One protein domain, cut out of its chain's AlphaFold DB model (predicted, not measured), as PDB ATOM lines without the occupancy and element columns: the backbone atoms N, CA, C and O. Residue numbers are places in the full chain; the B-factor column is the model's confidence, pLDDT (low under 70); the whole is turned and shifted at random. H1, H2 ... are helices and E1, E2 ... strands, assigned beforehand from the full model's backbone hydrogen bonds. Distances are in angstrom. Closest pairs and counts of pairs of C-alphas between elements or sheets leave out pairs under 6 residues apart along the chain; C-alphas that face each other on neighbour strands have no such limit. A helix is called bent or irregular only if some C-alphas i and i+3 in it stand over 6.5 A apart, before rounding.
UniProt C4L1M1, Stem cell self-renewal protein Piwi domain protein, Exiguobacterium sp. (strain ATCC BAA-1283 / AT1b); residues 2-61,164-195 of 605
ATOM      1  N   LYS A   2     -19.310 -19.972  56.843       71.00
ATOM      2  CA  LYS A   2     -20.472 -19.797  55.939       71.00
ATOM      3  C   LYS A   2     -20.453 -18.459  55.179       71.00
ATOM      4  O   LYS A   2     -20.415 -18.467  53.959       71.00
ATOM      5  N   LYS A   3     -20.299 -17.330  55.885       75.19
ATOM      6  CA  LYS A   3     -20.134 -15.988  55.278       75.19
ATOM      7  C   LYS A   3     -18.963 -15.883  54.283       75.19
ATOM      8  O   LYS A   3     -19.024 -15.145  53.306       75.19
ATOM      9  N   GLN A   4     -17.877 -16.615  54.529       75.56
ATOM     10  CA  GLN A   4     -16.713 -16.633  53.642       75.56
ATOM     11  C   GLN A   4     -17.000 -17.444  52.375       75.56
ATOM     12  O   GLN A   4     -16.652 -16.997  51.287       75.56
ATOM     13  N   LEU A   5     -17.688 -18.584  52.505       75.25
ATOM     14  CA  LEU A   5     -18.174 -19.357  51.365       75.25
ATOM     15  C   LEU A   5     -19.166 -18.542  50.529       75.25
ATOM     16  O   LEU A   5     -19.044 -18.521  49.314       75.25
ATOM     17  N   GLU A   6     -20.092 -17.820  51.162       75.44
ATOM     18  CA  GLU A   6     -21.029 -16.920  50.476       75.44
ATOM     19  C   GLU A   6     -20.289 -15.894  49.610       75.44
ATOM     20  O   GLU A   6     -20.605 -15.730  48.432       75.44
ATOM     21  N   ARG A   7     -19.247 -15.260  50.164       77.94
ATOM     22  CA  ARG A   7     -18.416 -14.291  49.437       77.94
ATOM     23  C   ARG A   7     -17.669 -14.928  48.262       77.94
ATOM     24  O   ARG A   7     -17.647 -14.356  47.178       77.94
ATOM     25  N   LEU A   8     -17.052 -16.090  48.474       77.88
ATOM     26  CA  LEU A   8     -16.218 -16.762  47.469       77.88
ATOM     27  C   LEU A   8     -17.036 -17.460  46.373       77.88
ATOM     28  O   LEU A   8     -16.599 -17.530  45.228       77.88
ATOM     29  N   ALA A   9     -18.229 -17.955  46.702       76.88
ATOM     30  CA  ALA A   9     -19.110 -18.648  45.766       76.88
ATOM     31  C   ALA A   9     -19.957 -17.685  44.918       76.88
ATOM     32  O   ALA A   9     -20.437 -18.090  43.858       76.88
ATOM     33  N   HIS A  10     -20.107 -16.418  45.331       77.50
ATOM     34  CA  HIS A  10     -20.939 -15.408  44.663       77.50
ATOM     35  C   HIS A  10     -20.752 -15.281  43.135       77.50
ATOM     36  O   HIS A  10     -21.745 -15.046  42.442       77.50
ATOM     37  N   PRO A  11     -19.547 -15.434  42.544       80.81
ATOM     38  CA  PRO A  11     -19.400 -15.393  41.090       80.81
ATOM     39  C   PRO A  11     -20.245 -16.455  40.377       80.81
ATOM     40  O   PRO A  11     -20.894 -16.136  39.385       80.81
ATOM     41  N   ASN A  12     -20.328 -17.663  40.943       80.88
ATOM     42  CA  ASN A  12     -20.952 -18.837  40.322       80.88
ATOM     43  C   ASN A  12     -22.306 -19.213  40.934       80.88
ATOM     44  O   ASN A  12     -23.085 -19.923  40.305       80.88
ATOM     45  N   TYR A  13     -22.600 -18.736  42.143       82.62
ATOM     46  CA  TYR A  13     -23.817 -19.049  42.877       82.62
ATOM     47  C   TYR A  13     -24.553 -17.773  43.279       82.62
ATOM     48  O   TYR A  13     -23.950 -16.766  43.644       82.62
ATOM     49  N   MET A  14     -25.877 -17.827  43.234       80.12
ATOM     50  CA  MET A  14     -26.760 -16.878  43.900       80.12
ATOM     51  C   MET A  14     -27.166 -17.454  45.246       80.12
ATOM     52  O   MET A  14     -27.492 -18.637  45.341       80.12
ATOM     53  N   MET A  15     -27.175 -16.617  46.280       75.81
ATOM     54  CA  MET A  15     -27.708 -17.008  47.576       75.81
ATOM     55  C   MET A  15     -29.048 -16.324  47.803       75.81
ATOM     56  O   MET A  15     -29.130 -15.101  47.803       75.81
ATOM     57  N   ASN A  16     -30.084 -17.117  48.053       71.56
ATOM     58  CA  ASN A  16     -31.393 -16.598  48.435       71.56
ATOM     59  C   ASN A  16     -31.936 -17.425  49.607       71.56
ATOM     60  O   ASN A  16     -31.928 -18.659  49.563       71.56
ATOM     61  N   ARG A  17     -32.342 -16.736  50.686       70.69
ATOM     62  CA  ARG A  17     -32.826 -17.331  51.948       70.69
ATOM     63  C   ARG A  17     -31.891 -18.427  52.493       70.69
ATOM     64  O   ARG A  17     -32.336 -19.496  52.890       70.69
ATOM     65  N   GLY A  18     -30.580 -18.168  52.462       75.81
ATOM     66  CA  GLY A  18     -29.551 -19.077  52.983       75.81
ATOM     67  C   GLY A  18     -29.247 -20.307  52.116       75.81
ATOM     68  O   GLY A  18     -28.473 -21.154  52.557       75.81
ATOM     69  N   LYS A  19     -29.823 -20.393  50.909       85.75
ATOM     70  CA  LYS A  19     -29.647 -21.503  49.960       85.75
ATOM     71  C   LYS A  19     -28.821 -21.067  48.752       85.75
ATOM     72  O   LYS A  19     -29.067 -19.994  48.197       85.75
ATOM     73  N   PHE A  20     -27.895 -21.917  48.322       86.50
ATOM     74  CA  PHE A  20     -27.014 -21.706  47.175       86.50
ATOM     75  C   PHE A  20     -27.650 -22.257  45.899       86.50
ATOM     76  O   PHE A  20     -27.878 -23.457  45.779       86.50
ATOM     77  N   ARG A  21     -27.899 -21.391  44.922       87.38
ATOM     78  CA  ARG A  21     -28.353 -21.740  43.571       87.38
ATOM     79  C   ARG A  21     -27.227 -21.479  42.582       87.38
ATOM     80  O   ARG A  21     -26.743 -20.354  42.517       87.38
ATOM     81  N   SER A  22     -26.833 -22.467  41.782       84.75
ATOM     82  CA  SER A  22     -25.865 -22.226  40.701       84.75
ATOM     83  C   SER A  22     -26.449 -21.259  39.662       84.75
ATOM     84  O   SER A  22     -27.589 -21.424  39.231       84.75
ATOM     85  N   LYS A  23     -25.674 -20.258  39.232       83.44
ATOM     86  CA  LYS A  23     -26.059 -19.330  38.152       83.44
ATOM     87  C   LYS A  23     -26.137 -20.007  36.785       83.44
ATOM     88  O   LYS A  23     -26.799 -19.495  35.896       83.44
ATOM     89  N   GLN A  24     -25.474 -21.152  36.631       81.88
ATOM     90  CA  GLN A  24     -25.514 -21.978  35.422       81.88
ATOM     91  C   GLN A  24     -26.612 -23.053  35.489       81.88
ATOM     92  O   GLN A  24     -26.769 -23.841  34.554       81.88
ATOM     93  N   ALA A  25     -27.363 -23.131  36.596       80.94
ATOM     94  CA  ALA A  25     -28.439 -24.101  36.732       80.94
ATOM     95  C   ALA A  25     -29.556 -23.798  35.732       80.94
ATOM     96  O   ALA A  25     -30.119 -22.704  35.717       80.94
ATOM     97  N   HIS A  26     -29.920 -24.806  34.945       84.88
ATOM     98  CA  HIS A  26     -31.060 -24.722  34.046       84.88
ATOM     99  C   HIS A  26     -32.333 -25.041  34.843       84.88
ATOM    100  O   HIS A  26     -32.465 -26.164  35.345       84.88
ATOM    101  N   PRO A  27     -33.269 -24.086  35.009       90.44
ATOM    102  CA  PRO A  27     -34.497 -24.354  35.734       90.44
ATOM    103  C   PRO A  27     -35.360 -25.341  34.962       90.44
ATOM    104  O   PRO A  27     -35.507 -25.256  33.741       90.44
ATOM    105  N   LYS A  28     -36.036 -26.226  35.690       93.00
ATOM    106  CA  LYS A  28     -37.184 -26.928  35.116       93.00
ATOM    107  C   LYS A  28     -38.371 -25.977  35.091       93.00
ATOM    108  O   LYS A  28     -38.605 -25.260  36.061       93.00
ATOM    109  N   SER A  29     -39.124 -25.979  33.994       91.56
ATOM    110  CA  SER A  29     -40.305 -25.131  33.851       91.56
ATOM    111  C   SER A  29     -41.574 -25.969  33.815       91.56
ATOM    112  O   SER A  29     -41.645 -26.978  33.117       91.56
ATOM    113  N   THR A  30     -42.578 -25.562  34.584       92.06
ATOM    114  CA  THR A  30     -43.912 -26.168  34.552       92.06
ATOM    115  C   THR A  30     -44.932 -25.156  35.050       92.06
ATOM    116  O   THR A  30     -44.639 -24.410  35.976       92.06
ATOM    117  N   SER A  31     -46.114 -25.094  34.433       86.12
ATOM    118  CA  SER A  31     -47.217 -24.238  34.899       86.12
ATOM    119  C   SER A  31     -46.846 -22.760  35.138       86.12
ATOM    120  O   SER A  31     -47.255 -22.172  36.133       86.12
ATOM    121  N   GLY A  32     -46.026 -22.164  34.265       88.00
ATOM    122  CA  GLY A  32     -45.570 -20.774  34.427       88.00
ATOM    123  C   GLY A  32     -44.546 -20.556  35.552       88.00
ATOM    124  O   GLY A  32     -44.119 -19.426  35.773       88.00
ATOM    125  N   LEU A  33     -44.109 -21.623  36.225       92.50
ATOM    126  CA  LEU A  33     -43.078 -21.613  37.257       92.50
ATOM    127  C   LEU A  33     -41.723 -22.038  36.684       92.50
ATOM    128  O   LEU A  33     -41.631 -22.843  35.748       92.50
ATOM    129  N   LEU A  34     -40.670 -21.508  37.292       92.25
ATOM    130  CA  LEU A  34     -39.279 -21.911  37.152       92.25
ATOM    131  C   LEU A  34     -38.834 -22.525  38.480       92.25
ATOM    132  O   LEU A  34     -39.002 -21.926  39.542       92.25
ATOM    133  N   ILE A  35     -38.284 -23.734  38.414       93.31
ATOM    134  CA  ILE A  35     -37.856 -24.510  39.576       93.31
ATOM    135  C   ILE A  35     -36.358 -24.742  39.457       93.31
ATOM    136  O   ILE A  35     -35.901 -25.483  38.581       93.31
ATOM    137  N   TYR A  36     -35.605 -24.123  40.356       90.69
ATOM    138  CA  TYR A  36     -34.155 -24.227  40.405       90.69
ATOM    139  C   TYR A  36     -33.735 -25.205  41.502       90.69
ATOM    140  O   TYR A  36     -34.243 -25.087  42.622       90.69
ATOM    141  N   PRO A  37     -32.804 -26.138  41.235       91.38
ATOM    142  CA  PRO A  37     -32.126 -26.849  42.308       91.38
ATOM    143  C   PRO A  37     -31.340 -25.845  43.157       91.38
ATOM    144  O   PRO A  37     -30.774 -24.872  42.646       91.38
ATOM    145  N   ALA A  38     -31.349 -26.059  44.465       90.88
ATOM    146  CA  ALA A  38     -30.592 -25.243  45.398       90.88
ATOM    147  C   ALA A  38     -30.057 -26.109  46.538       90.88
ATOM    148  O   ALA A  38     -30.714 -27.056  46.970       90.88
ATOM    149  N   LEU A  39     -28.887 -25.755  47.050       90.12
ATOM    150  CA  LEU A  39     -28.255 -26.422  48.178       90.12
ATOM    151  C   LEU A  39     -28.463 -25.621  49.454       90.12
ATOM    152  O   LEU A  39     -28.145 -24.432  49.512       90.12
ATOM    153  N   ASP A  40     -28.962 -26.284  50.486       88.50
ATOM    154  CA  ASP A  40     -28.849 -25.795  51.854       88.50
ATOM    155  C   ASP A  40     -27.556 -26.341  52.469       88.50
ATOM    156  O   ASP A  40     -27.206 -27.504  52.257       88.50
ATOM    157  N   LEU A  41     -26.848 -25.490  53.208       84.31
ATOM    158  CA  LEU A  41     -25.568 -25.806  53.827       84.31
ATOM    159  C   LEU A  41     -25.628 -25.570  55.334       84.31
ATOM    160  O   LEU A  41     -25.924 -24.468  55.814       84.31
ATOM    161  N   ASN A  42     -25.203 -26.593  56.064       81.44
ATOM    162  CA  ASN A  42     -24.945 -26.566  57.491       81.44
ATOM    163  C   ASN A  42     -23.455 -26.849  57.744       81.44
ATOM    164  O   ASN A  42     -22.881 -27.735  57.122       81.44
ATOM    165  N   VAL A  43     -22.818 -26.093  58.637       78.06
ATOM    166  CA  VAL A  43     -21.399 -26.275  58.985       78.06
ATOM    167  C   VAL A  43     -21.309 -26.444  60.491       78.06
ATOM    168  O   VAL A  43     -21.810 -25.587  61.216       78.06
ATOM    169  N   ASN A  44     -20.677 -27.524  60.940       75.38
ATOM    170  CA  ASN A  44     -20.360 -27.758  62.346       75.38
ATOM    171  C   ASN A  44     -18.844 -27.831  62.492       75.38
ATOM    172  O   ASN A  44     -18.179 -28.413  61.637       75.38
ATOM    173  N   VAL A  45     -18.321 -27.241  63.559       75.12
ATOM    174  CA  VAL A  45     -16.908 -27.328  63.927       75.12
ATOM    175  C   VAL A  45     -16.863 -28.085  65.246       75.12
ATOM    176  O   VAL A  45     -17.567 -27.694  66.178       75.12
ATOM    177  N   SER A  46     -16.139 -29.199  65.293       68.56
ATOM    178  CA  SER A  46     -15.959 -29.972  66.523       68.56
ATOM    179  C   SER A  46     -14.975 -29.277  67.467       68.56
ATOM    180  O   SER A  46     -14.218 -28.390  67.068       68.56
ATOM    181  N   GLU A  47     -14.945 -29.725  68.722       68.56
ATOM    182  CA  GLU A  47     -13.942 -29.302  69.710       68.56
ATOM    183  C   GLU A  47     -12.514 -29.694  69.292       68.56
ATOM    184  O   GLU A  47     -11.557 -28.999  69.613       68.56
ATOM    185  N   THR A  48     -12.379 -30.751  68.483       72.00
ATOM    186  CA  THR A  48     -11.122 -31.193  67.859       72.00
ATOM    187  C   THR A  48     -10.740 -30.390  66.607       72.00
ATOM    188  O   THR A  48      -9.826 -30.778  65.885       72.00
ATOM    189  N   ALA A  49     -11.430 -29.275  66.336       71.12
ATOM    190  CA  ALA A  49     -11.261 -28.418  65.159       71.12
ATOM    191  C   ALA A  49     -11.541 -29.097  63.800       71.12
ATOM    192  O   ALA A  49     -11.214 -28.542  62.747       71.12
ATOM    193  N   GLU A  50     -12.207 -30.255  63.788       71.69
ATOM    194  CA  GLU A  50     -12.705 -30.872  62.559       71.69
ATOM    195  C   GLU A  50     -13.927 -30.106  62.050       71.69
ATOM    196  O   GLU A  50     -14.823 -29.725  62.808       71.69
ATOM    197  N   ILE A  51     -13.995 -29.890  60.738       73.94
ATOM    198  CA  ILE A  51     -15.079 -29.132  60.115       73.94
ATOM    199  C   ILE A  51     -15.951 -30.091  59.312       73.94
ATOM    200  O   ILE A  51     -15.537 -30.625  58.284       73.94
ATOM    201  N   VAL A  52     -17.200 -30.259  59.744       75.25
ATOM    202  CA  VAL A  52     -18.187 -31.109  59.076       75.25
ATOM    203  C   VAL A  52     -19.177 -30.245  58.303       75.25
ATOM    204  O   VAL A  52     -19.944 -29.469  58.883       75.25
ATOM    205  N   PHE A  53     -19.206 -30.430  56.985       77.69
ATOM    206  CA  PHE A  53     -20.197 -29.820  56.102       77.69
ATOM    207  C   PHE A  53     -21.369 -30.780  55.867       77.69
ATOM    208  O   PHE A  53     -21.190 -31.901  55.397       77.69
ATOM    209  N   GLY A  54     -22.583 -30.331  56.177       79.94
ATOM    210  CA  GLY A  54     -23.833 -31.005  55.844       79.94
ATOM    211  C   GLY A  54     -24.552 -30.289  54.704       79.94
ATOM    212  O   GLY A  54     -24.647 -29.061  54.712       79.94
ATOM    213  N   PHE A  55     -25.087 -31.058  53.757       85.00
ATOM    214  CA  PHE A  55     -25.820 -30.535  52.606       85.00
ATOM    215  C   PHE A  55     -27.213 -31.150  52.506       85.00
ATOM    216  O   PHE A  55     -27.401 -32.338  52.780       85.00
ATOM    217  N   ASP A  56     -28.176 -30.361  52.036       89.69
ATOM    218  CA  ASP A  56     -29.465 -30.868  51.569       89.69
ATOM    219  C   ASP A  56     -29.829 -30.252  50.217       89.69
ATOM    220  O   ASP A  56     -29.730 -29.039  50.015       89.69
ATOM    221  N   LEU A  57     -30.293 -31.098  49.297       91.19
ATOM    222  CA  LEU A  57     -30.843 -30.651  48.024       91.19
ATOM    223  C   LEU A  57     -32.296 -30.212  48.229       91.19
ATOM    224  O   LEU A  57     -33.187 -31.004  48.573       91.19
ATOM    225  N   THR A  58     -32.529 -28.936  47.976       90.94
ATOM    226  CA  THR A  58     -33.822 -28.261  48.013       90.94
ATOM    227  C   THR A  58     -34.083 -27.576  46.667       90.94
ATOM    228  O   THR A  58     -33.377 -27.810  45.686       90.94
ATOM    229  N   HIS A  59     -35.146 -26.780  46.592       90.94
ATOM    230  CA  HIS A  59     -35.526 -26.064  45.382       90.94
ATOM    231  C   HIS A  59     -35.910 -24.620  45.710       90.94
ATOM    232  O   HIS A  59     -36.411 -24.329  46.802       90.94
ATOM    233  N   GLN A  60     -35.663 -23.725  44.759       89.69
ATOM    234  CA  GLN A  60     -36.166 -22.354  44.743       89.69
ATOM    235  C   GLN A  60     -37.178 -22.210  43.607       89.69
ATOM    236  O   GLN A  60     -36.987 -22.775  42.527       89.69
ATOM    237  N   PHE A  61     -38.245 -21.459  43.864       89.69
ATOM    238  CA  PHE A  61     -39.359 -21.272  42.942       89.69
ATOM    239  C   PHE A  61     -39.422 -19.814  42.508       89.69
ATOM    240  O   PHE A  61     -39.259 -18.911  43.325       89.69
ATOM    241  N   ALA A 164     -52.902 -25.119  44.261       86.06
ATOM    242  CA  ALA A 164     -53.091 -26.570  44.391       86.06
ATOM    243  C   ALA A 164     -53.057 -27.324  43.047       86.06
ATOM    244  O   ALA A 164     -52.376 -28.342  42.913       86.06
ATOM    245  N   ARG A 165     -53.688 -26.755  42.009       85.31
ATOM    246  CA  ARG A 165     -53.698 -27.290  40.633       85.31
ATOM    247  C   ARG A 165     -52.305 -27.506  40.019       85.31
ATOM    248  O   ARG A 165     -52.152 -28.309  39.105       85.31
ATOM    249  N   HIS A 166     -51.279 -26.805  40.504       89.19
ATOM    250  CA  HIS A 166     -49.902 -26.905  40.009       89.19
ATOM    251  C   HIS A 166     -49.018 -27.817  40.877       89.19
ATOM    252  O   HIS A 166     -47.990 -28.308  40.399       89.19
ATOM    253  N   LEU A 167     -49.425 -28.121  42.116       89.06
ATOM    254  CA  LEU A 167     -48.620 -28.894  43.071       89.06
ATOM    255  C   LEU A 167     -48.275 -30.300  42.572       89.06
ATOM    256  O   LEU A 167     -47.190 -30.795  42.874       89.06
ATOM    257  N   GLY A 168     -49.143 -30.942  41.783       89.50
ATOM    258  CA  GLY A 168     -48.871 -32.265  41.206       89.50
ATOM    259  C   GLY A 168     -47.722 -32.255  40.188       89.50
ATOM    260  O   GLY A 168     -46.850 -33.127  40.212       89.50
ATOM    261  N   ALA A 169     -47.675 -31.249  39.311       91.06
ATOM    262  CA  ALA A 169     -46.591 -31.090  38.339       91.06
ATOM    263  C   ALA A 169     -45.272 -30.700  39.021       91.06
ATOM    264  O   ALA A 169     -44.234 -31.301  38.745       91.06
ATOM    265  N   VAL A 170     -45.334 -29.773  39.980       92.38
ATOM    266  CA  VAL A 170     -44.183 -29.359  40.795       92.38
ATOM    267  C   VAL A 170     -43.638 -30.534  41.616       92.38
ATOM    268  O   VAL A 170     -42.434 -30.783  41.618       92.38
ATOM    269  N   SER A 171     -44.513 -31.317  42.254       91.38
ATOM    270  CA  SER A 171     -44.139 -32.482  43.067       91.38
ATOM    271  C   SER A 171     -43.334 -33.513  42.281       91.38
ATOM    272  O   SER A 171     -42.343 -34.016  42.803       91.38
ATOM    273  N   ARG A 172     -43.697 -33.786  41.020       91.00
ATOM    274  CA  ARG A 172     -42.952 -34.707  40.139       91.00
ATOM    275  C   ARG A 172     -41.512 -34.260  39.871       91.00
ATOM    276  O   ARG A 172     -40.675 -35.083  39.518       91.00
ATOM    277  N   ILE A 173     -41.227 -32.968  40.017       91.56
ATOM    278  CA  ILE A 173     -39.890 -32.406  39.821       91.56
ATOM    279  C   ILE A 173     -39.078 -32.460  41.118       91.56
ATOM    280  O   ILE A 173     -37.909 -32.840  41.081       91.56
ATOM    281  N   ILE A 174     -39.687 -32.079  42.245       91.88
ATOM    282  CA  ILE A 174     -38.965 -31.855  43.508       91.88
ATOM    283  C   ILE A 174     -38.872 -33.098  44.407       91.88
ATOM    284  O   ILE A 174     -37.975 -33.184  45.254       91.88
ATOM    285  N   LYS A 175     -39.792 -34.062  44.254       92.56
ATOM    286  CA  LYS A 175     -39.791 -35.328  44.999       92.56
ATOM    287  C   LYS A 175     -38.874 -36.314  44.288       92.56
ATOM    288  O   LYS A 175     -39.267 -36.997  43.350       92.56
ATOM    289  N   LEU A 176     -37.622 -36.334  44.729       92.94
ATOM    290  CA  LEU A 176     -36.574 -37.195  44.189       92.94
ATOM    291  C   LEU A 176     -36.432 -38.458  45.041       92.94
ATOM    292  O   LEU A 176     -36.434 -38.354  46.274       92.94
ATOM    293  N   SER A 177     -36.265 -39.610  44.381       93.12
ATOM    294  CA  SER A 177     -35.824 -40.852  45.022       93.12
ATOM    295  C   SER A 177     -34.463 -40.655  45.707       93.12
ATOM    296  O   SER A 177     -33.772 -39.676  45.399       93.12
ATOM    297  N   PRO A 178     -34.059 -41.542  46.637       92.50
ATOM    298  CA  PRO A 178     -32.746 -41.447  47.267       92.50
ATOM    299  C   PRO A 178     -31.613 -41.380  46.232       92.50
ATOM    300  O   PRO A 178     -30.834 -40.432  46.273       92.50
ATOM    301  N   ASP A 179     -31.609 -42.270  45.237       92.69
ATOM    302  CA  ASP A 179     -30.639 -42.256  44.136       92.69
ATOM    303  C   ASP A 179     -30.632 -40.947  43.339       92.69
ATOM    304  O   ASP A 179     -29.632 -40.227  43.316       92.69
ATOM    305  N   ALA A 180     -31.781 -40.536  42.798       92.88
ATOM    306  CA  ALA A 180     -31.868 -39.309  42.010       92.88
ATOM    307  C   ALA A 180     -31.510 -38.048  42.817       92.88
ATOM    308  O   ALA A 180     -31.071 -37.047  42.242       92.88
ATOM    309  N   ARG A 181     -31.736 -38.056  44.139       93.00
ATOM    310  CA  ARG A 181     -31.352 -36.958  45.033       93.00
ATOM    311  C   ARG A 181     -29.849 -36.953  45.266       93.00
ATOM    312  O   ARG A 181     -29.233 -35.912  45.060       93.00
ATOM    313  N   MET A 182     -29.276 -38.073  45.699       90.81
ATOM    314  CA  MET A 182     -27.858 -38.165  46.055       90.81
ATOM    315  C   MET A 182     -26.958 -37.949  44.836       90.81
ATOM    316  O   MET A 182     -25.999 -37.183  44.921       90.81
ATOM    317  N   SER A 183     -27.334 -38.498  43.681       90.06
ATOM    318  CA  SER A 183     -26.619 -38.323  42.410       90.06
ATOM    319  C   SER A 183     -26.579 -36.866  41.927       90.06
ATOM    320  O   SER A 183     -25.639 -36.478  41.239       90.06
ATOM    321  N   LYS A 184     -27.548 -36.025  42.319       90.12
ATOM    322  CA  LYS A 184     -27.528 -34.570  42.060       90.12
ATOM    323  C   LYS A 184     -26.830 -33.776  43.159       90.12
ATOM    324  O   LYS A 184     -26.064 -32.864  42.872       90.12
ATOM    325  N   LEU A 185     -27.106 -34.125  44.414       90.19
ATOM    326  CA  LEU A 185     -26.585 -33.437  45.591       90.19
ATOM    327  C   LEU A 185     -25.057 -33.501  45.646       90.19
ATOM    328  O   LEU A 185     -24.414 -32.477  45.860       90.19
ATOM    329  N   MET A 186     -24.480 -34.690  45.459       85.50
ATOM    330  CA  MET A 186     -23.051 -34.912  45.685       85.50
ATOM    331  C   MET A 186     -22.162 -34.075  44.747       85.50
ATOM    332  O   MET A 186     -21.295 -33.368  45.266       85.50
ATOM    333  N   PRO A 187     -22.361 -34.063  43.411       85.56
ATOM    334  CA  PRO A 187     -21.550 -33.227  42.524       85.56
ATOM    335  C   PRO A 187     -21.698 -31.729  42.808       85.56
ATOM    336  O   PRO A 187     -20.698 -31.015  42.842       85.56
ATOM    337  N   GLU A 188     -22.924 -31.248  43.048       85.62
ATOM    338  CA  GLU A 188     -23.159 -29.825  43.325       85.62
ATOM    339  C   GLU A 188     -22.519 -29.386  44.651       85.62
ATOM    340  O   GLU A 188     -21.940 -28.299  44.723       85.62
ATOM    341  N   ALA A 189     -22.591 -30.226  45.688       86.25
ATOM    342  CA  ALA A 189     -21.986 -29.954  46.988       86.25
ATOM    343  C   ALA A 189     -20.455 -29.904  46.895       86.25
ATOM    344  O   ALA A 189     -19.846 -28.954  47.391       86.25
ATOM    345  N   LEU A 190     -19.842 -30.873  46.202       82.12
ATOM    346  CA  LEU A 190     -18.396 -30.904  45.955       82.12
ATOM    347  C   LEU A 190     -17.930 -29.677  45.155       82.12
ATOM    348  O   LEU A 190     -16.934 -29.045  45.508       82.12
ATOM    349  N   ALA A 191     -18.681 -29.289  44.120       83.56
ATOM    350  CA  ALA A 191     -18.384 -28.099  43.326       83.56
ATOM    351  C   ALA A 191     -18.471 -26.799  44.142       83.56
ATOM    352  O   ALA A 191     -17.703 -25.866  43.890       83.56
ATOM    353  N   LEU A 192     -19.384 -26.731  45.118       84.06
ATOM    354  CA  LEU A 192     -19.531 -25.584  46.014       84.06
ATOM    355  C   LEU A 192     -18.381 -25.506  47.028       84.06
ATOM    356  O   LEU A 192     -17.770 -24.445  47.159       84.06
ATOM    357  N   ILE A 193     -18.054 -26.600  47.726       79.69
ATOM    358  CA  ILE A 193     -16.978 -26.590  48.738       79.69
ATOM    359  C   ILE A 193     -15.592 -26.440  48.133       79.69
ATOM    360  O   ILE A 193     -14.765 -25.753  48.723       79.69
ATOM    361  N   GLY A 194     -15.358 -26.977  46.929       77.50
ATOM    362  CA  GLY A 194     -14.092 -26.820  46.208       77.50
ATOM    363  C   GLY A 194     -13.735 -25.360  45.894       77.50
ATOM    364  O   GLY A 194     -12.637 -25.074  45.433       77.50
ATOM    365  N   ARG A 195     -14.641 -24.407  46.158       77.62
ATOM    366  CA  ARG A 195     -14.380 -22.962  46.086       77.62
ATOM    367  C   ARG A 195     -13.740 -22.381  47.345       77.62
ATOM    368  O   ARG A 195     -13.455 -21.187  47.349       77.62
TER     369      ARG A 195
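What this domain is: This is residues 2 to 61 and 164 to 195 of the 605 residues of the protein "Stem cell self-renewal protein Piwi domain protein" of Exiguobacterium sp. (strain ATCC BAA-1283 / AT1b) (UniProt C4L1M1). A long twisted hairpin of two strands, E4 and E5, makes the long axis; the short hairpin E1 and E2 is added along one edge, beside E4, and the short strand E3 pairs with the beginning of E4. H3 crosses the ribbon E4 and E5, H2 packs on the sheet near E3, and H1 lies by E1 and E2. The printed part has 92 residues, with three named helices and five named strands; along the chain H1 comes first, then the five strands E1 to E5, then H2 and H3; the class is mixed, helices and strands, and the five strands make one branched sheet whose neighbour pairs, E1 and E2, E2 and E4, E3 and E4, and E4 and E5, are antiparallel. The whole is only just compact, close to loose, with a radius of gyration of the C-alphas of 14.7 A, and elongated, with spans of 50 by 28 by 21 A.

Where its parts are: E4, residues 33 to 45, runs 37.8 A from C-alpha 33 at (-43.078, -21.613, 37.257). E5, residues 51 to 61, is 30.8 A long. E3 is residues 28 to 30, E2 residues 19 to 22 and E1 residues 13 to 16. H1, residues 2 to 9, begins with C-alpha 2 at (-20.472, -19.797, 55.939). H2, residues 164 to 174, is 15.1 A long and only just irregular, with C-alphas 165 and 168 7.0 A apart. H3, residues 178 to 193, is 21.7 A long and ends with C-alpha 193 at (-16.978, -26.590, 48.738).

How they stand to each other: The sheet is strongly twisted, and E4 has three neighbours: E2 and E3 lie on one side of it, E5 on the other side. E3, E4 and E5 form a meander, each strand the antiparallel neighbour of the one before. N 40 and O 56 of the hairpin E4 and E5 are 2.9 A apart, within hydrogen-bond range, as are N 33 and O 30 of the hairpin E3 and E4 at 2.8 A, N 20 and O 39 of E2 and E4 at 2.8 A, and N 14 and O 21 of the hairpin E1 and E2 at 2.8 A. H3 is on the sheet at a height of 8.5 A, over E4 and E5 and across the strands; its closest C-alphas to E5 are those of Leu 185 and Leu 57, 5.6 A. H2 is on the sheet at a height of 10.0 A, slantwise to the strands; its closest C-alphas to E3 are those of Ala 169 and Thr 30, 6.8 A. H1 is on the sheet at a height of 8.9 A and runs along the strands, 11 degrees from E2 on the local plane. H1 and H3 are close but not clearly touching, the closest C-alphas being those of Ala 9 and Leu 192, 7.0 A. H2 and H3 are apart. Each O i to N i+4 pair of H1 is within hydrogen-bond range, against 4 of 7 in H2 and 9 of 12 in H3.

The domain as a whole: The two C-alphas farthest apart, those of Thr 48 and Arg 165, are 50.7 A apart. Residues 62 to 163 are not printed, and C-alphas 61 and 164 are 14.8 A apart across this cut. The links that are printed whole are tight. The mean pLDDT of the printed part is 84.3, and residues 46 to 47 are under 70.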